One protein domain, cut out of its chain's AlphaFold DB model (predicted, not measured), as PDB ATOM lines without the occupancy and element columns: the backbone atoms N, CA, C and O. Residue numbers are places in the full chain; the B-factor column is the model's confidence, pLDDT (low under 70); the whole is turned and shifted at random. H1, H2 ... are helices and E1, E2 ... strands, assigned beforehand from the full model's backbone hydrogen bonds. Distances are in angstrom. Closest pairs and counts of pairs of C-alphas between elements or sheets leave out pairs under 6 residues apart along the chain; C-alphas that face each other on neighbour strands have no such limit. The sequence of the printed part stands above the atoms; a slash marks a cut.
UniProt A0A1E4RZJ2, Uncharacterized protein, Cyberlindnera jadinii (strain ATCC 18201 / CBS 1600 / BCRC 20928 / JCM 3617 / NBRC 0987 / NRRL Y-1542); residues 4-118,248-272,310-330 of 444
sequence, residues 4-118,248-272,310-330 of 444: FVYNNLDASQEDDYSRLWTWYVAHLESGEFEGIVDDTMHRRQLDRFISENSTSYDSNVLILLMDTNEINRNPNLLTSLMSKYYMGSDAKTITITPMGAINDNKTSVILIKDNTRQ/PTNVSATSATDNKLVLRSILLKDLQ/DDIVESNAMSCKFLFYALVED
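This is residues 4 to 118, 248 to 272 and 310 to 330 of the 444 residues of an uncharacterized protein of Cyberlindnera jadinii (strain ATCC 18201 / CBS 1600 / BCRC 20928 / JCM 3617 / NBRC 0987 / NRRL Y-1542) (UniProt A0A1E4RZJ2). A strongly twisted sheet of seven strands curls like part of a barrel round the short helix H5, and the long helix H1 crosses the outside of the curl. H2 and H3 follow at the side of H1, H4 stands up from the end of E2, and H6 grazes the sheet. The printed part has 161 residues with six named helices and seven named strands, along the chain E1 H1 H2 H3 E2 H4 H5 E3 E4 E5 E6 H6 E7. The mixed sheet runs E1 E3 E4 E2 E7 E6 E5, and the class is mixed, helices and strands. The whole is compact, with a radius of gyration of the C-alphas of 15.6 A and spans of 44 by 36 by 32 A.

Begin at edge strand E1, residues 4 to 6, parallel to E3, residues 93 to 102, with N 5 and O 94 2.8 A apart. E3 and E4, residues 107 to 114, form a hairpin, with N 97 and O 111 2.8 A apart. E4 is antiparallel to E2, residues 60 to 67, with N 64 and O 110 2.9 A apart. E2 is parallel to E7, residues 319 to 329; look for N 63 and O 323, 2.8 A apart. E7 is antiparallel to E6, residues 259 to 270, with N 322 and O 267 2.8 A apart. E6 and edge strand E5, residues 250 to 252, form a hairpin, with N 261 and O 251 2.8 A apart. H1, residues 11 to 30, is on the sheet at a height of 7.9 A and runs across the strands, at 75 degrees to E4 on the local plane; its C-alpha 18 is 4.9 A from that of Gly 100, their closest pair with E3. With residues 24 to 27 alone H1 touches H2, residues 33 to 38, closest at C-alphas 27 and 33, 6.0 A. With residues 20 to 23 alone it touches H3, residues 40 to 53, closest at C-alphas 20 and 42, 6.4 A; H3 only grazes the sheet. H4, residues 68 to 73, stands up from the sheet at 48 degrees. The sheet curls round H5, residues 77 to 85, whose closest C-alphas with E5 are those of Tyr 85 and Val 251, 6.5 A. E2, H4, H5 and E3 form a split strand-helix-strand unit, two strands running the same way with E4 between them, and its crossover is right-handed. H6, residues 310 to 315, only grazes the sheet. In H1, H2, H3, H4, H5 and H6 every O i to N i+4 pair is within hydrogen-bond range.

Find C-alpha 4 at (122.598, 147.961, 157.869), where E1 begins. H1 starts at C-alpha 11, (103.800, 158.846, 159.419), and runs 28.2 A; H3 runs 19.8 A. E3 spans 26.9 A, E6 32.4 A and E7 30.8 A, ending at C-alpha 329, (108.080, 128.496, 160.615).

The C-alphas of Ala 256 and Gln 272, the two farthest apart, are 44.8 A apart. Residues 119 to 247 and 273 to 309 are not printed; the gaps are 23.7 A from C-alpha 118 to 248 and 20.7 A from 272 to 310. Of the links that are printed whole, none is long. Mean pLDDT of the printed part is 85.8; look for values under 70 at residues 58, 88 to 90, 103 to 105, 116 to 118 and 254 to 257.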
ATOM      1  N   PHE A   4     124.035 147.696 157.901       88.44
ATOM      2  CA  PHE A   4     122.598 147.961 157.869       88.44
ATOM      3  C   PHE A   4     122.311 149.392 158.327       88.44
ATOM      4  O   PHE A   4     122.773 149.814 159.389       88.44
ATOM      5  N   VAL A   5     121.560 150.136 157.519       89.88
ATOM      6  CA  VAL A   5     121.118 151.505 157.798       89.88
ATOM      7  C   VAL A   5     119.601 151.511 157.853       89.88
ATOM      8  O   VAL A   5     118.945 151.113 156.896       89.88
ATOM      9  N   TYR A   6     119.044 151.970 158.967       89.25
ATOM     10  CA  TYR A   6     117.601 152.060 159.148       89.25
ATOM     11  C   TYR A   6     117.114 153.443 158.732       89.25
ATOM     12  O   TYR A   6     117.609 154.452 159.242       89.25
ATOM     13  N   ASN A   7     116.152 153.477 157.816       90.56
ATOM     14  CA  ASN A   7     115.469 154.693 157.408       90.56
ATOM     15  C   ASN A   7     114.076 154.723 158.031       90.56
ATOM     16  O   ASN A   7     113.342 153.740 157.964       90.56
ATOM     17  N   ASN A   8     113.716 155.870 158.597       88.56
ATOM     18  CA  ASN A   8     112.372 156.114 159.102       88.56
ATOM     19  C   ASN A   8     111.583 156.877 158.044       88.56
ATOM     20  O   ASN A   8     112.074 157.878 157.516       88.56
ATOM     21  N   LEU A   9     110.377 156.400 157.757       89.25
ATOM     22  CA  LEU A   9     109.399 157.149 156.983       89.25
ATOM     23  C   LEU A   9     108.710 158.174 157.881       89.25
ATOM     24  O   LEU A   9     108.701 158.047 159.109       89.25
ATOM     25  N   ASP A  10     108.146 159.210 157.266       91.50
ATOM     26  CA  ASP A  10     107.153 160.011 157.970       91.50
ATOM     27  C   ASP A  10     105.841 159.217 158.115       91.50
ATOM     28  O   ASP A  10     105.573 158.275 157.367       91.50
ATOM     29  N   ALA A  11     105.023 159.587 159.103       86.38
ATOM     30  CA  ALA A  11     103.800 158.846 159.419       86.38
ATOM     31  C   ALA A  11     102.808 158.806 158.241       86.38
ATOM     32  O   ALA A  11     102.103 157.821 158.060       86.38
ATOM     33  N   SER A  12     102.770 159.856 157.413       88.06
ATOM     34  CA  SER A  12     101.905 159.897 156.228       88.06
ATOM     35  C   SER A  12     102.327 158.904 155.148       88.06
ATOM     36  O   SER A  12     101.480 158.230 154.573       88.06
ATOM     37  N   GLN A  13     103.627 158.799 154.876       88.25
ATOM     38  CA  GLN A  13     104.183 157.863 153.904       88.25
ATOM     39  C   GLN A  13     104.038 156.423 154.382       88.25
ATOM     40  O   GLN A  13     103.744 155.542 153.579       88.25
ATOM     41  N   GLU A  14     104.235 156.187 155.679       88.00
ATOM     42  CA  GLU A  14     104.018 154.875 156.280       88.00
ATOM     43  C   GLU A  14     102.560 154.423 156.118       88.00
ATOM     44  O   GLU A  14     102.320 153.312 155.649       88.00
ATOM     45  N   ASP A  15     101.590 155.295 156.405       87.56
ATOM     46  CA  ASP A  15     100.166 155.001 156.212       87.56
ATOM     47  C   ASP A  15      99.822 154.729 154.737       87.56
ATOM     48  O   ASP A  15      99.089 153.783 154.428       87.56
ATOM     49  N   ASP A  16     100.356 155.536 153.816       91.00
ATOM     50  CA  ASP A  16     100.116 155.383 152.379       91.00
ATOM     51  C   ASP A  16     100.695 154.064 151.842       91.00
ATOM     52  O   ASP A  16     100.011 153.336 151.114       91.00
ATOM     53  N   TYR A  17     101.928 153.709 152.221       91.31
ATOM     54  CA  TYR A  17     102.534 152.438 151.814       91.31
ATOM     55  C   TYR A  17     101.872 151.241 152.484       91.31
ATOM     56  O   TYR A  17     101.641 150.235 151.816       91.31
ATOM     57  N   SER A  18     101.510 151.350 153.759       88.88
ATOM     58  CA  SER A  18     100.789 150.298 154.469       88.88
ATOM     59  C   SER A  18      99.482 149.945 153.753       88.88
ATOM     60  O   SER A  18      99.217 148.771 153.475       88.88
ATOM     61  N   ARG A  19      98.696 150.955 153.353       91.38
ATOM     62  CA  ARG A  19      97.457 150.757 152.581       91.38
ATOM     63  C   ARG A  19      97.721 150.140 151.214       91.38
ATOM     64  O   ARG A  19      97.035 149.190 150.845       91.38
ATOM     65  N   LEU A  20      98.724 150.644 150.494       94.00
ATOM     66  CA  LEU A  20      99.098 150.134 149.177       94.00
ATOM     67  C   LEU A  20      99.470 148.648 149.225       94.00
ATOM     68  O   LEU A  20      98.967 147.857 148.430       94.00
ATOM     69  N   TRP A  21     100.335 148.259 150.162       91.81
ATOM     70  CA  TRP A  21     100.794 146.876 150.275       91.81
ATOM     71  C   TRP A  21      99.730 145.950 150.842       91.81
ATOM     72  O   TRP A  21      99.621 144.823 150.367       91.81
ATOM     73  N   THR A  22      98.905 146.428 151.777       90.69
ATOM     74  CA  THR A  22      97.723 145.692 152.247       90.69
ATOM     75  C   THR A  22      96.806 145.359 151.077       90.69
ATOM     76  O   THR A  22      96.430 144.204 150.907       90.69
ATOM     77  N   TRP A  23      96.497 146.349 150.237       94.06
ATOM     78  CA  TRP A  23      95.689 146.149 149.039       94.06
ATOM     79  C   TRP A  23      96.347 145.161 148.070       94.06
ATOM     80  O   TRP A  23      95.715 144.183 147.680       94.06
ATOM     81  N   TYR A  24      97.612 145.373 147.701       93.44
ATOM     82  CA  TYR A  24      98.268 144.561 146.673       93.44
ATOM     83  C   TYR A  24      98.434 143.098 147.103       93.44
ATOM     84  O   TYR A  24      98.075 142.189 146.356       93.44
ATOM     85  N   VAL A  25      98.934 142.865 148.320       90.25
ATOM     86  CA  VAL A  25      99.161 141.511 148.846       90.25
ATOM     87  C   VAL A  25      97.838 140.771 149.026       90.25
ATOM     88  O   VAL A  25      97.752 139.617 148.617       90.25
ATOM     89  N   ALA A  26      96.791 141.430 149.538       90.62
ATOM     90  CA  ALA A  26      95.489 140.789 149.727       90.62
ATOM     91  C   ALA A  26      94.907 140.244 148.414       90.62
ATOM     92  O   ALA A  26      94.423 139.116 148.395       90.62
ATOM     93  N   HIS A  27      94.997 141.002 147.316       93.88
ATOM     94  CA  HIS A  27      94.498 140.545 146.014       93.88
ATOM     95  C   HIS A  27      95.379 139.458 145.386       93.88
ATOM     96  O   HIS A  27      94.866 138.571 144.707       93.88
ATOM     97  N   LEU A  28      96.699 139.497 145.612       91.31
ATOM     98  CA  LEU A  28      97.578 138.409 145.178       91.31
ATOM     99  C   LEU A  28      97.267 137.099 145.913       91.31
ATOM    100  O   LEU A  28      97.256 136.043 145.288       91.31
ATOM    101  N   GLU A  29      97.021 137.166 147.222       87.88
ATOM    102  CA  GLU A  29      96.722 135.998 148.055       87.88
ATOM    103  C   GLU A  29      95.316 135.441 147.808       87.88
ATOM    104  O   GLU A  29      95.137 134.224 147.809       87.88
ATOM    105  N   SER A  30      94.321 136.303 147.565       91.06
ATOM    106  CA  SER A  30      92.956 135.870 147.233       91.06
ATOM    107  C   SER A  30      92.811 135.384 145.786       91.06
ATOM    108  O   SER A  30      91.839 134.698 145.463       91.06
ATOM    109  N   GLY A  31      93.766 135.729 144.915       91.00
ATOM    110  CA  GLY A  31      93.689 135.485 143.476       91.00
ATOM    111  C   GLY A  31      92.684 136.389 142.749       91.00
ATOM    112  O   GLY A  31      92.354 136.119 141.597       91.00
ATOM    113  N   GLU A  32      92.188 137.447 143.397       94.19
ATOM    114  CA  GLU A  32      91.248 138.422 142.825       94.19
ATOM    115  C   GLU A  32      92.003 139.498 142.028       94.19
ATOM    116  O   GLU A  32      92.039 140.682 142.381       94.19
ATOM    117  N   PHE A  33      92.659 139.087 140.943       94.69
ATOM    118  CA  PHE A  33      93.535 139.967 140.167       94.69
ATOM    119  C   PHE A  33      92.796 141.117 139.477       94.69
ATOM    120  O   PHE A  33      93.395 142.163 139.223       94.69
ATOM    121  N   GLU A  34      91.495 140.976 139.223       93.75
ATOM    122  CA  GLU A  34      90.649 142.052 138.709       93.75
ATOM    123  C   GLU A  34      90.695 143.275 139.630       93.75
ATOM    124  O   GLU A  34      90.758 144.399 139.146       93.75
ATOM    125  N   GLY A  35      90.782 143.078 140.952       93.19
ATOM    126  CA  GLY A  35      90.934 144.179 141.902       93.19
ATOM    127  C   GLY A  35      92.255 144.941 141.745       93.19
ATOM    128  O   GLY A  35      92.291 146.151 141.961       93.19
ATOM    129  N   ILE A  36      93.321 144.270 141.285       94.69
ATOM    130  CA  ILE A  36      94.618 144.898 140.975       94.69
ATOM    131  C   ILE A  36      94.540 145.727 139.687       94.69
ATOM    132  O   ILE A  36      95.202 146.761 139.566       94.69
ATOM    133  N   VAL A  37      93.758 145.260 138.713       94.56
ATOM    134  CA  VAL A  37      93.648 145.865 137.378       94.56
ATOM    135  C   VAL A  37      92.644 147.021 137.362       94.56
ATOM    136  O   VAL A  37      92.939 148.088 136.819       94.56
ATOM    137  N   ASP A  38      91.478 146.836 137.978       95.94
ATOM    138  CA  ASP A  38      90.355 147.771 137.904       95.94
ATOM    139  C   ASP A  38      90.511 148.960 138.865       95.94
ATOM    140  O   ASP A  38      90.035 150.068 138.579       95.94
ATOM    141  N   ASP A  39      91.214 148.782 139.990       96.50
ATOM    142  CA  ASP A  39      91.490 149.873 140.923       96.50
ATOM    143  C   ASP A  39      92.615 150.782 140.408       96.50
ATOM    144  O   ASP A  39      93.788 150.711 140.787       96.50
ATOM    145  N   THR A  40      92.227 151.712 139.538       95.56
ATOM    146  CA  THR A  40      93.163 152.658 138.921       95.56
ATOM    147  C   THR A  40      93.870 153.579 139.921       95.56
ATOM    148  O   THR A  40      94.894 154.168 139.569       95.56
ATOM    149  N   MET A  41      93.338 153.775 141.134       95.62
ATOM    150  CA  MET A  41      93.982 154.631 142.130       95.62
ATOM    151  C   MET A  41      95.177 153.904 142.738       95.62
ATOM    152  O   MET A  41      96.300 154.408 142.639       95.62
ATOM    153  N   HIS A  42      94.938 152.731 143.323       95.50
ATOM    154  CA  HIS A  42      95.995 151.937 143.934       95.50
ATOM    155  C   HIS A  42      97.000 151.459 142.885       95.50
ATOM    156  O   HIS A  42      98.204 151.495 143.133       95.50
ATOM    157  N   ARG A  43      96.545 151.158 141.659       95.00
ATOM    158  CA  ARG A  43      97.455 150.827 140.561       95.00
ATOM    159  C   ARG A  43      98.430 151.960 140.238       95.00
ATOM    160  O   ARG A  43      99.633 151.730 140.184       95.00
ATOM    161  N   ARG A  44      97.957 153.208 140.124       95.38
ATOM    162  CA  ARG A  44      98.851 154.365 139.908       95.38
ATOM    163  C   ARG A  44      99.829 154.579 141.062       95.38
ATOM    164  O   ARG A  44     100.943 155.048 140.831       95.38
ATOM    165  N   GLN A  45      99.414 154.301 142.298       95.25
ATOM    166  CA  GLN A  45     100.299 154.374 143.464       95.25
ATOM    167  C   GLN A  45     101.377 153.285 143.410       95.25
ATOM    168  O   GLN A  45     102.546 153.591 143.637       95.25
ATOM    169  N   LEU A  46     101.004 152.059 143.032       95.19
ATOM    170  CA  LEU A  46     101.930 150.952 142.815       95.19
ATOM    171  C   LEU A  46     102.948 151.291 141.720       95.19
ATOM    172  O   LEU A  46     104.152 151.226 141.958       95.19
ATOM    173  N   ASP A  47     102.487 151.749 140.557       94.19
ATOM    174  CA  ASP A  47     103.361 152.110 139.435       94.19
ATOM    175  C   ASP A  47     104.332 153.236 139.810       94.19
ATOM    176  O   ASP A  47     105.510 153.214 139.430       94.19
ATOM    177  N   ARG A  48     103.857 154.222 140.585       94.44
ATOM    178  CA  ARG A  48     104.697 155.295 141.128       94.44
ATOM    179  C   ARG A  48     105.759 154.726 142.064       94.44
ATOM    180  O   ARG A  48     106.937 154.994 141.840       94.44
ATOM    181  N   PHE A  49     105.363 153.915 143.045       93.62
ATOM    182  CA  PHE A  49     106.289 153.291 143.989       93.62
ATOM    183  C   PHE A  49     107.374 152.490 143.262       93.62
ATOM    184  O   PHE A  49     108.567 152.651 143.532       93.62
ATOM    185  N   ILE A  50     106.969 151.644 142.312       93.00
ATOM    186  CA  ILE A  50     107.884 150.812 141.532       93.00
ATOM    187  C   ILE A  50     108.845 151.711 140.759       93.00
ATOM    188  O   ILE A  50     110.049 151.471 140.763       93.00
ATOM    189  N   SER A  51     108.346 152.769 140.120       91.31
ATOM    190  CA  SER A  51     109.172 153.693 139.338       91.31
ATOM    191  C   SER A  51     110.178 154.468 140.186       91.31
ATOM    192  O   SER A  51     111.313 154.641 139.753       91.31
ATOM    193  N   GLU A  52     109.802 154.886 141.393       90.31
ATOM    194  CA  GLU A  52     110.692 155.579 142.336       90.31
ATOM    195  C   GLU A  52     111.805 154.663 142.862       90.31
ATOM    196  O   GLU A  52     112.934 155.102 143.094       90.31
ATOM    197  N   ASN A  53     111.507 153.373 143.020       88.75
ATOM    198  CA  ASN A  53     112.443 152.406 143.587       88.75
ATOM    199  C   ASN A  53     113.270 151.646 142.538       88.75
ATOM    200  O   ASN A  53     114.335 151.124 142.886       88.75
ATOM    201  N   SER A  54     112.839 151.650 141.273       87.75
ATOM    202  CA  SER A  54     113.529 151.023 140.141       87.75
ATOM    203  C   SER A  54     114.682 151.889 139.647       87.75
ATOM    204  O   SER A  54     114.510 152.755 138.791       87.75
ATOM    205  N   THR A  55     115.874 151.670 140.199       76.25
ATOM    206  CA  THR A  55     117.046 152.515 139.911       76.25
ATOM    207  C   THR A  55     118.048 151.905 138.932       76.25
ATOM    208  O   THR A  55     118.832 152.649 138.349       76.25
ATOM    209  N   SER A  56     118.077 150.578 138.769       80.31
ATOM    210  CA  SER A  56     119.037 149.882 137.901       80.31
ATOM    211  C   SER A  56     118.528 148.495 137.491       80.31
ATOM    212  O   SER A  56     117.660 147.929 138.150       80.31
ATOM    213  N   TYR A  57     119.109 147.931 136.435       73.69
ATOM    214  CA  TYR A  57     118.885 146.545 136.005       73.69
ATOM    215  C   TYR A  57     119.326 145.521 137.064       73.69
ATOM    216  O   TYR A  57     118.690 144.488 137.236       73.69
ATOM    217  N   ASP A  58     120.355 145.868 137.840       68.94
ATOM    218  CA  ASP A  58     120.907 145.004 138.890       68.94
ATOM    219  C   ASP A  58     120.305 145.280 140.278       68.94
ATOM    220  O   ASP A  58     120.726 144.685 141.273       68.94
ATOM    221  N   SER A  59     119.343 146.209 140.395       72.56
ATOM    222  CA  SER A  59     118.732 146.493 141.694       72.56
ATOM    223  C   SER A  59     117.631 145.486 142.005       72.56
ATOM    224  O   SER A  59     116.533 145.559 141.454       72.56
ATOM    225  N   ASN A  60     117.927 144.588 142.942       81.56
ATOM    226  CA  ASN A  60     116.921 143.792 143.630       81.56
ATOM    227  C   ASN A  60     116.407 144.587 144.834       81.56
ATOM    228  O   ASN A  60     117.176 144.983 145.715       81.56
ATOM    229  N   VAL A  61     115.102 144.816 144.857       86.94
ATOM    230  CA  VAL A  61     114.385 145.416 145.975       86.94
ATOM    231  C   VAL A  61     113.695 144.286 146.720       86.94
ATOM    232  O   VAL A  61     112.878 143.571 146.153       86.94
ATOM    233  N   LEU A  62     114.036 144.087 147.984       88.12
ATOM    234  CA  LEU A  62     113.409 143.063 148.809       88.12
ATOM    235  C   LEU A  62     112.227 143.684 149.547       88.12
ATOM    236  O   LEU A  62     112.354 144.754 150.141       88.12
ATOM    237  N   ILE A  63     111.096 142.994 149.533       88.94
ATOM    238  CA  ILE A  63     109.920 143.307 150.335       88.94
ATOM    239  C   ILE A  63     109.694 142.109 151.249       88.94
ATOM    240  O   ILE A  63     109.383 141.009 150.795       88.94
ATOM    241  N   LEU A  64     109.904 142.307 152.544       86.81
ATOM    242  CA  LEU A  64     109.677 141.271 153.542       86.81
ATOM    243  C   LEU A  64     108.295 141.446 154.160       86.81
ATOM    244  O   LEU A  64     107.953 142.536 154.618       86.81
ATOM    245  N   LEU A  65     107.553 140.347 154.211       84.94
ATOM    246  CA  LEU A  65     106.293 140.191 154.919       84.94
ATOM    247  C   LEU A  65     106.568 139.314 156.143       84.94
ATOM    248  O   LEU A  65     106.820 138.112 156.024       84.94
ATOM    249  N   MET A  66     106.604 139.928 157.321       83.44
ATOM    250  CA  MET A  66     107.011 139.261 158.560       83.44
ATOM    251  C   MET A  66     105.956 139.445 159.642       83.44
ATOM    252  O   MET A  66     105.426 140.541 159.783       83.44
ATOM    253  N   ASP A  67     105.705 138.418 160.456       82.69
ATOM    254  CA  ASP A  67     104.856 138.593 161.635       82.69
ATOM    255  C   ASP A  67     105.512 139.598 162.600       82.69
ATOM    256  O   ASP A  67     106.662 139.435 163.026       82.69
ATOM    257  N   THR A  68     104.786 140.661 162.942       78.56
ATOM    258  CA  THR A  68     105.255 141.716 163.850       78.56
ATOM    259  C   THR A  68     105.614 141.147 165.225       78.56
ATOM    260  O   THR A  68     106.552 141.611 165.876       78.56
ATOM    261  N   ASN A  69     104.904 140.110 165.677       81.25
ATOM    262  CA  ASN A  69     105.200 139.425 166.930       81.25
ATOM    263  C   ASN A  69     106.535 138.692 166.860       81.25
ATOM    264  O   ASN A  69     107.285 138.737 167.831       81.25
ATOM    265  N   GLU A  70     106.859 138.065 165.731       79.56
ATOM    266  CA  GLU A  70     108.133 137.367 165.540       79.56
ATOM    267  C   GLU A  70     109.313 138.344 165.516       79.56
ATOM    268  O   GLU A  70     110.334 138.104 166.166       79.56
ATOM    269  N   ILE A  71     109.147 139.504 164.871       75.94
ATOM    270  CA  ILE A  71     110.144 140.585 164.919       75.94
ATOM    271  C   ILE A  71     110.346 141.071 166.361       75.94
ATOM    272  O   ILE A  71     111.482 141.218 166.816       75.94
ATOM    273  N   ASN A  72     109.255 141.294 167.097       79.19
ATOM    274  CA  ASN A  72     109.309 141.767 168.481       79.19
ATOM    275  C   ASN A  72     109.908 140.726 169.438       79.19
ATOM    276  O   ASN A  72     110.621 141.085 170.376       79.19
ATOM    277  N   ARG A  73     109.626 139.438 169.213       82.75
ATOM    278  CA  ARG A  73     110.175 138.319 169.994       82.75
ATOM    279  C   ARG A  73     111.671 138.159 169.766       82.75
ATOM    280  O   ARG A  73     112.400 137.881 170.717       82.75
ATOM    281  N   ASN A  74     112.133 138.339 168.530       81.56
ATOM    282  CA  ASN A  74     113.531 138.170 168.166       81.56
ATOM    283  C   ASN A  74     114.043 139.364 167.337       81.56
ATOM    284  O   ASN A  74     114.111 139.286 166.110       81.56
ATOM    285  N   PRO A  75     114.507 140.450 167.987       79.31
ATOM    286  CA  PRO A  75     114.973 141.649 167.283       79.31
ATOM    287  C   PRO A  75     116.216 141.398 166.411       79.31
ATOM    288  O   PRO A  75     116.507 142.163 165.492       79.31
ATOM    289  N   ASN A  76     116.952 140.311 166.667       85.50
ATOM    290  CA  ASN A  76     118.119 139.927 165.875       85.50
ATOM    291  C   ASN A  76     117.756 139.070 164.653       85.50
ATOM    292  O   ASN A  76     118.620 138.864 163.798       85.50
ATOM    293  N   LEU A  77     116.511 138.591 164.545       86.06
ATOM    294  CA  LEU A  77     116.047 137.719 163.464       86.06
ATOM    295  C   LEU A  77     116.297 138.352 162.097       86.06
ATOM    296  O   LEU A  77     116.953 137.752 161.248       86.06
ATOM    297  N   LEU A  78     115.845 139.597 161.917       86.25
ATOM    298  CA  LEU A  78     116.003 140.329 160.664       86.25
ATOM    299  C   LEU A  78     117.480 140.480 160.286       86.25
ATOM    300  O   LEU A  78     117.873 140.185 159.160       86.25
ATOM    301  N   THR A  79     118.319 140.876 161.246       84.75
ATOM    302  CA  THR A  79     119.760 141.037 161.010       84.75
ATOM    303  C   THR A  79     120.417 139.698 160.665       84.75
ATOM    304  O   THR A  79     121.255 139.655 159.767       84.75
ATOM    305  N   SER A  80     120.030 138.597 161.319       86.44
ATOM    306  CA  SER A  80     120.530 137.251 161.011       86.44
ATOM    307  C   SER A  80     120.127 136.807 159.603       86.44
ATOM    308  O   SER A  80     120.978 136.334 158.849       86.44
ATOM    309  N   LEU A  81     118.850 136.958 159.244       88.12
ATOM    310  CA  LEU A  81     118.320 136.589 157.930       88.12
ATOM    311  C   LEU A  81     118.997 137.393 156.822       88.12
ATOM    312  O   LEU A  81     119.485 136.820 155.852       88.12
ATOM    313  N   MET A  82     119.107 138.711 156.995       87.25
ATOM    314  CA  MET A  82     119.743 139.579 156.005       87.25
ATOM    315  C   MET A  82     121.247 139.349 155.918       87.25
ATOM    316  O   MET A  82     121.807 139.349 154.825       87.25
ATOM    317  N   SER A  83     121.914 139.086 157.042       85.38
ATOM    318  CA  SER A  83     123.331 138.720 157.017       85.38
ATOM    319  C   SER A  83     123.559 137.457 156.195       85.38
ATOM    320  O   SER A  83     124.542 137.421 155.463       85.38
ATOM    321  N   LYS A  84     122.647 136.473 156.280       86.44
ATOM    322  CA  LYS A  84     122.682 135.242 155.480       86.44
ATOM    323  C   LYS A  84     122.372 135.497 154.004       86.44
ATOM    324  O   LYS A  84     123.115 135.031 153.148       86.44
ATOM    325  N   TYR A  85     121.327 136.275 153.720       87.00
ATOM    326  CA  TYR A  85     120.938 136.661 152.361       87.00
ATOM    327  C   TYR A  85     122.092 137.339 151.609       87.00
ATOM    328  O   TYR A  85     122.365 137.021 150.457       87.00
ATOM    329  N   TYR A  86     122.811 138.241 152.281       84.94
ATOM    330  CA  TYR A  86     123.937 138.983 151.708       84.94
ATOM    331  C   TYR A  86     125.310 138.344 152.004       84.94
ATOM    332  O   TYR A  86     126.337 139.026 151.906       84.94
ATOM    333  N   MET A  87     125.370 137.056 152.378       78.75
ATOM    334  CA  MET A  87     126.653 136.371 152.595       78.75
ATOM    335  C   MET A  87     127.508 136.384 151.329       78.75
ATOM    336  O   MET A  87     127.019 136.193 150.223       78.75
ATOM    337  N   GLY A  88     128.813 136.599 151.501       69.88
ATOM    338  CA  GLY A  88     129.774 136.589 150.395       69.88
ATOM    339  C   GLY A  88     129.775 137.850 149.532       69.88
ATOM    340  O   GLY A  88     130.660 137.997 148.697       69.88
ATOM    341  N   SER A  89     128.853 138.786 149.759       65.31
ATOM    342  CA  SER A  89     128.898 140.077 149.090       65.31
ATOM    343  C   SER A  89     129.955 140.992 149.719       65.31
ATOM    344  O   SER A  89     130.128 141.021 150.944       65.31
ATOM    345  N   ASP A  90     130.619 141.791 148.880       69.94
ATOM    346  CA  ASP A  90     131.496 142.890 149.296       69.94
ATOM    347  C   ASP A  90     130.799 143.835 150.288       69.94
ATOM    348  O   ASP A  90     129.589 143.759 150.504       69.94
ATOM    349  N   ALA A  91     131.563 144.734 150.918       70.12
ATOM    350  CA  ALA A  91     131.052 145.718 151.872       70.12
ATOM    351  C   ALA A  91     129.936 146.594 151.259       70.12
ATOM    352  O   ALA A  91     130.194 147.658 150.697       70.12
ATOM    353  N   LYS A  92     128.689 146.130 151.384       82.75
ATOM    354  CA  LYS A  92     127.473 146.797 150.925       82.75
ATOM    355  C   LYS A  92     126.784 147.507 152.075       82.75
ATOM    356  O   LYS A  92     126.764 147.018 153.208       82.75
ATOM    357  N   THR A  93     126.200 148.653 151.758       85.88
ATOM    358  CA  THR A  93     125.302 149.360 152.665       85.88
ATOM    359  C   THR A  93     123.881 148.980 152.291       85.88
ATOM    360  O   THR A  93     123.418 149.315 151.206       85.88
ATOM    361  N   ILE A  94     123.194 148.293 153.192       87.62
ATOM    362  CA  ILE A  94     121.818 147.850 153.010       87.62
ATOM    363  C   ILE A  94     120.911 148.801 153.784       87.62
ATOM    364  O   ILE A  94     121.078 148.968 154.992       87.62
ATOM    365  N   THR A  95     119.966 149.431 153.097       90.06
ATOM    366  CA  THR A  95     118.928 150.237 153.740       90.06
ATOM    367  C   THR A  95     117.732 149.364 154.074       90.06
ATOM    368  O   THR A  95     117.246 148.636 153.214       90.06
ATOM    369  N   ILE A  96     117.257 149.472 155.310       90.62
ATOM    370  CA  ILE A  96     116.045 148.834 155.814       90.62
ATOM    371  C   ILE A  96     115.044 149.945 156.133       90.62
ATOM    372  O   ILE A  96     115.339 150.825 156.944       90.62
ATOM    373  N   THR A  97     113.872 149.898 155.511       91.56
ATOM    374  CA  THR A  97     112.800 150.880 155.688       91.56
ATOM    375  C   THR A  97     111.509 150.148 156.066       91.56
ATOM    376  O   THR A  97     110.939 149.456 155.219       91.56
ATOM    377  N   PRO A  98     111.031 150.262 157.313       89.44
ATOM    378  CA  PRO A  98     109.699 149.791 157.689       89.44
ATOM    379  C   PRO A  98     108.639 150.586 156.918       89.44
ATOM    380  O   PRO A  98     108.687 151.812 156.917       89.44
ATOM    381  N   MET A  99     107.713 149.902 156.247       88.12
ATOM    382  CA  MET A  99     106.645 150.503 155.430       88.12
ATOM    383  C   MET A  99     105.261 150.395 156.090       88.12
ATOM    384  O   MET A  99     104.246 150.561 155.419       88.12
ATOM    385  N   GLY A 100     105.220 150.089 157.387       85.88
ATOM    386  CA  GLY A 100     103.995 149.881 158.156       85.88
ATOM    387  C   GLY A 100     103.601 148.408 158.291       85.88
ATOM    388  O   GLY A 100     104.425 147.505 158.112       85.88
ATOM    389  N   ALA A 101     102.338 148.161 158.645       85.69
ATOM    390  CA  ALA A 101     101.808 146.828 158.923       85.69
ATOM    391  C   ALA A 101     100.487 146.550 158.188       85.69
ATOM    392  O   ALA A 101      99.569 147.365 158.210       85.69
ATOM    393  N   ILE A 102     100.382 145.355 157.613       84.06
ATOM    394  CA  ILE A 102      99.187 144.774 157.002       84.06
ATOM    395  C   ILE A 102      98.307 144.149 158.098       84.06
ATOM    396  O   ILE A 102      98.806 143.470 159.002       84.06
ATOM    397  N   ASN A 103      96.986 144.332 157.976       65.06
ATOM    398  CA  ASN A 103      95.943 143.690 158.790       65.06
ATOM    399  C   ASN A 103      96.112 143.877 160.313       65.06
ATOM    400  O   ASN A 103      96.409 142.920 161.033       65.06
ATOM    401  N   ASP A 104      95.897 145.105 160.803       62.75
ATOM    402  CA  ASP A 104      95.824 145.455 162.233       62.75
ATOM    403  C   ASP A 104      96.931 144.799 163.092       62.75
ATOM    404  O   ASP A 104      96.676 144.069 164.053       62.75
ATOM    405  N   ASN A 105      98.186 145.106 162.738       60.16
ATOM    406  CA  ASN A 105      99.445 144.782 163.433       60.16
ATOM    407  C   ASN A 105     100.024 143.374 163.263       60.16
ATOM    408  O   ASN A 105     101.078 143.111 163.847       60.16
ATOM    409  N   LYS A 106      99.427 142.464 162.490       77.00
ATOM    410  CA  LYS A 106      99.969 141.093 162.424       77.00
ATOM    411  C   LYS A 106     101.159 140.947 161.490       77.00
ATOM    412  O   LYS A 106     102.103 140.272 161.873       77.00
ATOM    413  N   THR A 107     101.173 141.623 160.343       86.38
ATOM    414  CA  THR A 107     102.251 141.449 159.358       86.38
ATOM    415  C   THR A 107     102.925 142.778 159.055       86.38
ATOM    416  O   THR A 107     102.330 143.650 158.440       86.38
ATOM    417  N   SER A 108     104.177 142.947 159.459       87.56
ATOM    418  CA  SER A 108     105.003 144.100 159.102       87.56
ATOM    419  C   SER A 108     105.517 143.989 157.665       87.56
ATOM    420  O   SER A 108     105.972 142.921 157.247       87.56
ATOM    421  N   VAL A 109     105.499 145.109 156.937       89.62
ATOM    422  CA  VAL A 109     106.090 145.232 155.600       89.62
ATOM    423  C   VAL A 109     107.410 145.977 155.710       89.62
ATOM    424  O   VAL A 109     107.460 147.107 156.195       89.62
ATOM    425  N   ILE A 110     108.495 145.359 155.257       90.62
ATOM    426  CA  ILE A 110     109.836 145.941 155.354       90.62
ATOM    427  C   ILE A 110     110.468 145.975 153.969       90.62
ATOM    428  O   ILE A 110     110.659 144.939 153.335       90.62
ATOM    429  N   LEU A 111     110.825 147.173 153.517       91.75
ATOM    430  CA  LEU A 111     111.597 147.381 152.302       91.75
ATOM    431  C   LEU A 111     113.081 147.266 152.611       91.75
ATOM    432  O   LEU A 111     113.588 147.926 153.519       91.75
ATOM    433  N   ILE A 112     113.793 146.479 151.819       90.44
ATOM    434  CA  ILE A 112     115.235 146.329 151.934       90.44
ATOM    435  C   ILE A 112     115.862 146.592 150.577       90.44
ATOM    436  O   ILE A 112     115.549 145.943 149.579       90.44
ATOM    437  N   LYS A 113     116.750 147.583 150.544       88.88
ATOM    438  CA  LYS A 113     117.407 148.036 149.323       88.88
ATOM    439  C   LYS A 113     118.914 147.992 149.482       88.88
ATOM    440  O   LYS A 113     119.476 148.488 150.458       88.88
ATOM    441  N   ASP A 114     119.563 147.426 148.477       85.31
ATOM    442  CA  ASP A 114     121.005 147.500 148.336       85.31
ATOM    443  C   ASP A 114     121.401 148.881 147.798       85.31
ATOM    444  O   ASP A 114     121.017 149.271 146.692       85.31
ATOM    445  N   ASN A 115     122.183 149.626 148.577       74.19
ATOM    446  CA  ASN A 115     122.835 150.836 148.101       74.19
ATOM    447  C   ASN A 115     124.212 150.467 147.553       74.19
ATOM    448  O   ASN A 115     125.241 150.936 148.057       74.19
ATOM    449  N   THR A 116     124.271 149.639 146.510       65.19
ATOM    450  CA  THR A 116     125.479 149.595 145.690       65.19
ATOM    451  C   THR A 116     125.720 151.019 145.229       65.19
ATOM    452  O   THR A 116     124.859 151.602 144.563       65.19
ATOM    453  N   ARG A 117     126.850 151.612 145.646       48.41
ATOM    454  CA  ARG A 117     127.273 152.932 145.172       48.41
ATOM    455  C   ARG A 117     127.055 152.938 143.671       48.41
ATOM    456  O   ARG A 117     127.672 152.126 142.985       48.41
ATOM    457  N   GLN A 118     126.193 153.832 143.184       45.09
ATOM    458  CA  GLN A 118     126.185 154.162 141.769       45.09
ATOM    459  C   GLN A 118     127.647 154.398 141.412       45.09
ATOM    460  O   GLN A 118     128.291 155.264 142.016       45.09
ATOM    461  N   PRO A 248     118.300 133.865 146.577       82.38
ATOM    462  CA  PRO A 248     117.949 132.590 147.190       82.38
ATOM    463  C   PRO A 248     116.432 132.436 147.341       82.38
ATOM    464  O   PRO A 248     115.790 133.284 147.947       82.38
ATOM    465  N   THR A 249     115.854 131.321 146.887       83.69
ATOM    466  CA  THR A 249     114.420 131.029 147.090       83.69
ATOM    467  C   THR A 249     114.048 130.888 148.557       83.69
ATOM    468  O   THR A 249     112.945 131.274 148.945       83.69
ATOM    469  N   ASN A 250     114.975 130.374 149.371       83.19
ATOM    470  CA  ASN A 250     114.792 130.165 150.800       83.19
ATOM    471  C   ASN A 250     116.005 130.669 151.598       83.19
ATOM    472  O   ASN A 250     117.155 130.429 151.220       83.19
ATOM    473  N   VAL A 251     115.766 131.323 152.738       81.56
ATOM    474  CA  VAL A 251     116.819 131.776 153.664       81.56
ATOM    475  C   VAL A 251     116.443 131.455 155.105       81.56
ATOM    476  O   VAL A 251     115.615 132.138 155.697       81.56
ATOM    477  N   SER A 252     117.084 130.448 155.699       82.12
ATOM    478  CA  SER A 252     116.838 130.064 157.101       82.12
ATOM    479  C   SER A 252     117.705 130.851 158.080       82.12
ATOM    480  O   SER A 252     118.913 130.987 157.857       82.12
ATOM    481  N   ALA A 253     117.131 131.330 159.180       71.81
ATOM    482  CA  ALA A 253     117.892 131.924 160.273       71.81
ATOM    483  C   ALA A 253     118.737 130.862 161.005       71.81
ATOM    484  O   ALA A 253     118.534 129.666 160.853       71.81
ATOM    485  N   THR A 254     119.717 131.308 161.794       62.78
ATOM    486  CA  THR A 254     120.487 130.432 162.708       62.78
ATOM    487  C   THR A 254     119.953 130.490 164.144       62.78
ATOM    488  O   THR A 254     120.617 130.051 165.081       62.78
ATOM    489  N   SER A 255     118.783 131.107 164.340       59.88
ATOM    490  CA  SER A 255     118.163 131.299 165.649       59.88
ATOM    491  C   SER A 255     117.553 130.012 166.197       59.88
ATOM    492  O   SER A 255     117.297 129.078 165.456       59.88
ATOM    493  N   ALA A 256     117.271 130.003 167.503       57.22
ATOM    494  CA  ALA A 256     116.551 128.922 168.187       57.22
ATOM    495  C   ALA A 256     115.106 128.713 167.691       57.22
ATOM    496  O   ALA A 256     114.466 127.750 168.090       57.22
ATOM    497  N   THR A 257     114.591 129.646 166.890       64.00
ATOM    498  CA  THR A 257     113.369 129.472 166.114       64.00
ATOM    499  C   THR A 257     113.771 129.090 164.699       64.00
ATOM    500  O   THR A 257     114.575 129.802 164.076       64.00
ATOM    501  N   ASP A 258     113.211 127.989 164.210       76.88
ATOM    502  CA  ASP A 258     113.433 127.459 162.870       76.88
ATOM    503  C   ASP A 258     112.678 128.326 161.849       76.88
ATOM    504  O   ASP A 258     111.758 127.909 161.173       76.88
ATOM    505  N   ASN A 259     113.009 129.611 161.770       83.31
ATOM    506  CA  ASN A 259     112.336 130.547 160.878       83.31
ATOM    507  C   ASN A 259     113.078 130.612 159.539       83.31
ATOM    508  O   ASN A 259     114.286 130.887 159.494       83.31
ATOM    509  N   LYS A 260     112.348 130.445 158.433       86.44
ATOM    510  CA  LYS A 260     112.861 130.609 157.068       86.44
ATOM    511  C   LYS A 260     112.094 131.677 156.300       86.44
ATOM    512  O   LYS A 260     110.874 131.766 156.366       86.44
ATOM    513  N   LEU A 261     112.818 132.502 155.554       88.19
ATOM    514  CA  LEU A 261     112.222 133.339 154.522       88.19
ATOM    515  C   LEU A 261     112.014 132.492 153.279       88.19
ATOM    516  O   LEU A 261     112.948 131.830 152.838       88.19
ATOM    517  N   VAL A 262     110.817 132.556 152.714       89.06
ATOM    518  CA  VAL A 262     110.430 131.855 151.490       89.06
ATOM    519  C   VAL A 262     110.000 132.898 150.472       89.06
ATOM    520  O   VAL A 262     109.103 133.695 150.751       89.06
ATOM    521  N   LEU A 263     110.629 132.907 149.299       91.56
ATOM    522  CA  LEU A 263     110.210 133.759 148.191       91.56
ATOM    523  C   LEU A 263     108.848 133.276 147.674       91.56
ATOM    524  O   LEU A 263     108.693 132.096 147.343       91.56
ATOM    525  N   ARG A 264     107.865 134.182 147.630       91.50
ATOM    526  CA  ARG A 264     106.468 133.889 147.259       91.50
ATOM    527  C   ARG A 264     106.078 134.479 145.915       91.50
ATOM    528  O   ARG A 264     105.437 133.811 145.110       91.50
ATOM    529  N   SER A 265     106.470 135.720 145.670       94.06
ATOM    530  CA  SER A 265     106.183 136.407 144.419       94.06
ATOM    531  C   SER A 265     107.327 137.331 144.025       94.06
ATOM    532  O   SER A 265     108.172 137.716 144.842       94.06
ATOM    533  N   ILE A 266     107.376 137.655 142.739       94.94
ATOM    534  CA  ILE A 266     108.345 138.572 142.155       94.94
ATOM    535  C   ILE A 266     107.576 139.546 141.277       94.94
ATOM    536  O   ILE A 266     106.881 139.129 140.355       94.94
ATOM    537  N   LEU A 267     107.739 140.842 141.514       95.50
ATOM    538  CA  LEU A 267     107.300 141.861 140.571       95.50
ATOM    539  C   LEU A 267     108.500 142.315 139.742       95.50
ATOM    540  O   LEU A 267     109.534 142.730 140.269       95.50
ATOM    541  N   LEU A 268     108.364 142.217 138.428       94.81
ATOM    542  CA  LEU A 268     109.396 142.507 137.445       94.81
ATOM    543  C   LEU A 268     108.992 143.769 136.698       94.81
ATOM    544  O   LEU A 268     107.902 143.825 136.137       94.81
ATOM    545  N   LYS A 269     109.878 144.763 136.657       94.38
ATOM    546  CA  LYS A 269     109.719 145.936 135.799       94.38
ATOM    547  C   LYS A 269     110.832 145.968 134.767       94.38
ATOM    548  O   LYS A 269     111.984 146.223 135.119       94.38
ATOM    549  N   ASP A 270     110.490 145.722 133.510       92.75
ATOM    550  CA  ASP A 270     111.414 145.902 132.393       92.75
ATOM    551  C   ASP A 270     111.718 147.400 132.244       92.75
ATOM    552  O   ASP A 270     110.806 148.216 132.120       92.75
ATOM    553  N   LEU A 271     112.991 147.802 132.305       89.19
ATOM    554  CA  LEU A 271     113.334 149.231 132.249       89.19
ATOM    555  C   LEU A 271     113.393 149.783 130.816       89.19
ATOM    556  O   LEU A 271     113.445 151.002 130.648       89.19
ATOM    557  N   GLN A 272     113.392 148.925 129.793       90.88
ATOM    558  CA  GLN A 272     113.355 149.330 128.388       90.88
ATOM    559  C   GLN A 272     111.922 149.512 127.899       90.88
ATOM    560  O   GLN A 272     111.604 150.540 127.300       90.88
ATOM    561  N   ASP A 310     115.016 130.115 137.251       90.06
ATOM    562  CA  ASP A 310     116.169 130.413 136.400       90.06
ATOM    563  C   ASP A 310     115.710 131.056 135.085       90.06
ATOM    564  O   ASP A 310     116.202 132.124 134.717       90.06
ATOM    565  N   ASP A 311     114.670 130.504 134.451       92.44
ATOM    566  CA  ASP A 311     114.084 131.080 133.236       92.44
ATOM    567  C   ASP A 311     113.559 132.504 133.478       92.44
ATOM    568  O   ASP A 311     113.707 133.380 132.622       92.44
ATOM    569  N   ILE A 312     112.954 132.773 134.642       92.88
ATOM    570  CA  ILE A 312     112.490 134.120 135.008       92.88
ATOM    571  C   ILE A 312     113.670 135.082 135.137       92.88
ATOM    572  O   ILE A 312     113.604 136.202 134.624       92.88
ATOM    573  N   VAL A 313     114.740 134.678 135.821       89.88
ATOM    574  CA  VAL A 313     115.919 135.525 136.035       89.88
ATOM    575  C   VAL A 313     116.632 135.809 134.714       89.88
ATOM    576  O   VAL A 313     116.973 136.966 134.456       89.88
ATOM    577  N   GLU A 314     116.803 134.799 133.863       90.06
ATOM    578  CA  GLU A 314     117.459 134.925 132.559       90.06
ATOM    579  C   GLU A 314     116.639 135.773 131.580       90.06
ATOM    580  O   GLU A 314     117.151 136.737 131.005       90.06
ATOM    581  N   SER A 315     115.345 135.471 131.421       90.25
ATOM    582  CA  SER A 315     114.471 136.204 130.492       90.25
ATOM    583  C   SER A 315     114.227 137.654 130.914       90.25
ATOM    584  O   SER A 315     113.916 138.495 130.070       90.25
ATOM    585  N   ASN A 316     114.418 137.970 132.199       88.81
ATOM    586  CA  ASN A 316     114.249 139.308 132.759       88.81
ATOM    587  C   ASN A 316     115.571 139.854 133.329       88.81
ATOM    588  O   ASN A 316     115.595 140.590 134.321       88.81
ATOM    589  N   ALA A 317     116.695 139.537 132.679       86.12
ATOM    590  CA  ALA A 317     118.006 140.095 133.017       86.12
ATOM    591  C   ALA A 317     117.978 141.633 133.087       86.12
ATOM    592  O   ALA A 317     118.557 142.233 133.986       86.12
ATOM    593  N   MET A 318     117.216 142.260 132.182       85.88
ATOM    594  CA  MET A 318     117.058 143.712 132.063       85.88
ATOM    595  C   MET A 318     115.839 144.266 132.826       85.88
ATOM    596  O   MET A 318     115.321 145.334 132.490       85.88
ATOM    597  N   SER A 319     115.380 143.587 133.878       89.50
ATOM    598  CA  SER A 319     114.314 144.095 134.745       89.50
ATOM    599  C   SER A 319     114.819 144.468 136.135       89.50
ATOM    600  O   SER A 319     115.647 143.766 136.722       89.50
ATOM    601  N   CYS A 320     114.239 145.519 136.714       90.88
ATOM    602  CA  CYS A 320     114.260 145.702 138.162       90.88
ATOM    603  C   CYS A 320     113.331 144.663 138.805       90.88
ATOM    604  O   CYS A 320     112.264 144.362 138.259       90.88
ATOM    605  N   LYS A 321     113.734 144.103 139.949       92.12
ATOM    606  CA  LYS A 321     113.049 142.968 140.580       92.12
ATOM    607  C   LYS A 321     112.660 143.327 142.006       92.12
ATOM    608  O   LYS A 321     113.513 143.712 142.802       92.12
ATOM    609  N   PHE A 322     111.378 143.198 142.316       93.44
ATOM    610  CA  PHE A 322     110.817 143.351 143.651       93.44
ATOM    611  C   PHE A 322     110.496 141.955 144.177       93.44
ATOM    612  O   PHE A 322     109.633 141.271 143.634       93.44
ATOM    613  N   LEU A 323     111.242 141.510 145.182       93.88
ATOM    614  CA  LEU A 323     111.225 140.145 145.695       93.88
ATOM    615  C   LEU A 323     110.406 140.090 146.983       93.88
ATOM    616  O   LEU A 323     110.827 140.664 147.988       93.88
ATOM    617  N   PHE A 324     109.269 139.398 146.965       93.38
ATOM    618  CA  PHE A 324     108.386 139.280 148.123       93.38
ATOM    619  C   PHE A 324     108.698 138.001 148.896       93.38
ATOM    620  O   PHE A 324     108.414 136.891 148.432       93.38
ATOM    621  N   TYR A 325     109.274 138.160 150.084       92.38
ATOM    622  CA  TYR A 325     109.541 137.053 150.998       92.38
ATOM    623  C   TYR A 325     108.512 137.022 152.117       92.38
ATOM    624  O   TYR A 325     108.229 138.052 152.726       92.38
ATOM    625  N   ALA A 326     108.029 135.828 152.438       89.38
ATOM    626  CA  ALA A 326     107.243 135.570 153.636       89.38
ATOM    627  C   ALA A 326     108.092 134.821 154.667       89.38
ATOM    628  O   ALA A 326     108.871 133.934 154.305       89.38
ATOM    629  N   LEU A 327     107.934 135.161 155.944       88.06
ATOM    630  CA  LEU A 327     108.486 134.374 157.044       88.06
ATOM    631  C   LEU A 327     107.608 133.137 157.281       88.06
ATOM    632  O   LEU A 327     106.402 133.267 157.467       88.06
ATOM    633  N   VAL A 328     108.212 131.954 157.272       86.31
ATOM    634  CA  VAL A 328     107.554 130.670 157.526       86.31
ATOM    635  C   VAL A 328     108.293 129.969 158.662       86.31
ATOM    636  O   VAL A 328     109.526 129.970 158.686       86.31
ATOM    637  N   GLU A 329     107.541 129.396 159.598       83.38
ATOM    638  CA  GLU A 329     108.080 128.496 160.615       83.38
ATOM    639  C   GLU A 329     108.374 127.148 159.948       83.38
ATOM    640  O   GLU A 329     107.519 126.540 159.307       83.38
ATOM    641  N   ASP A 330     109.627 126.737 160.016       74.69
ATOM    642  CA  ASP A 330     110.126 125.449 159.577       74.69
ATOM    643  C   ASP A 330     109.828 124.485 160.723       74.69
ATOM    644  O   ASP A 330     110.647 124.253 161.609       74.69
TER     645      ASP A 330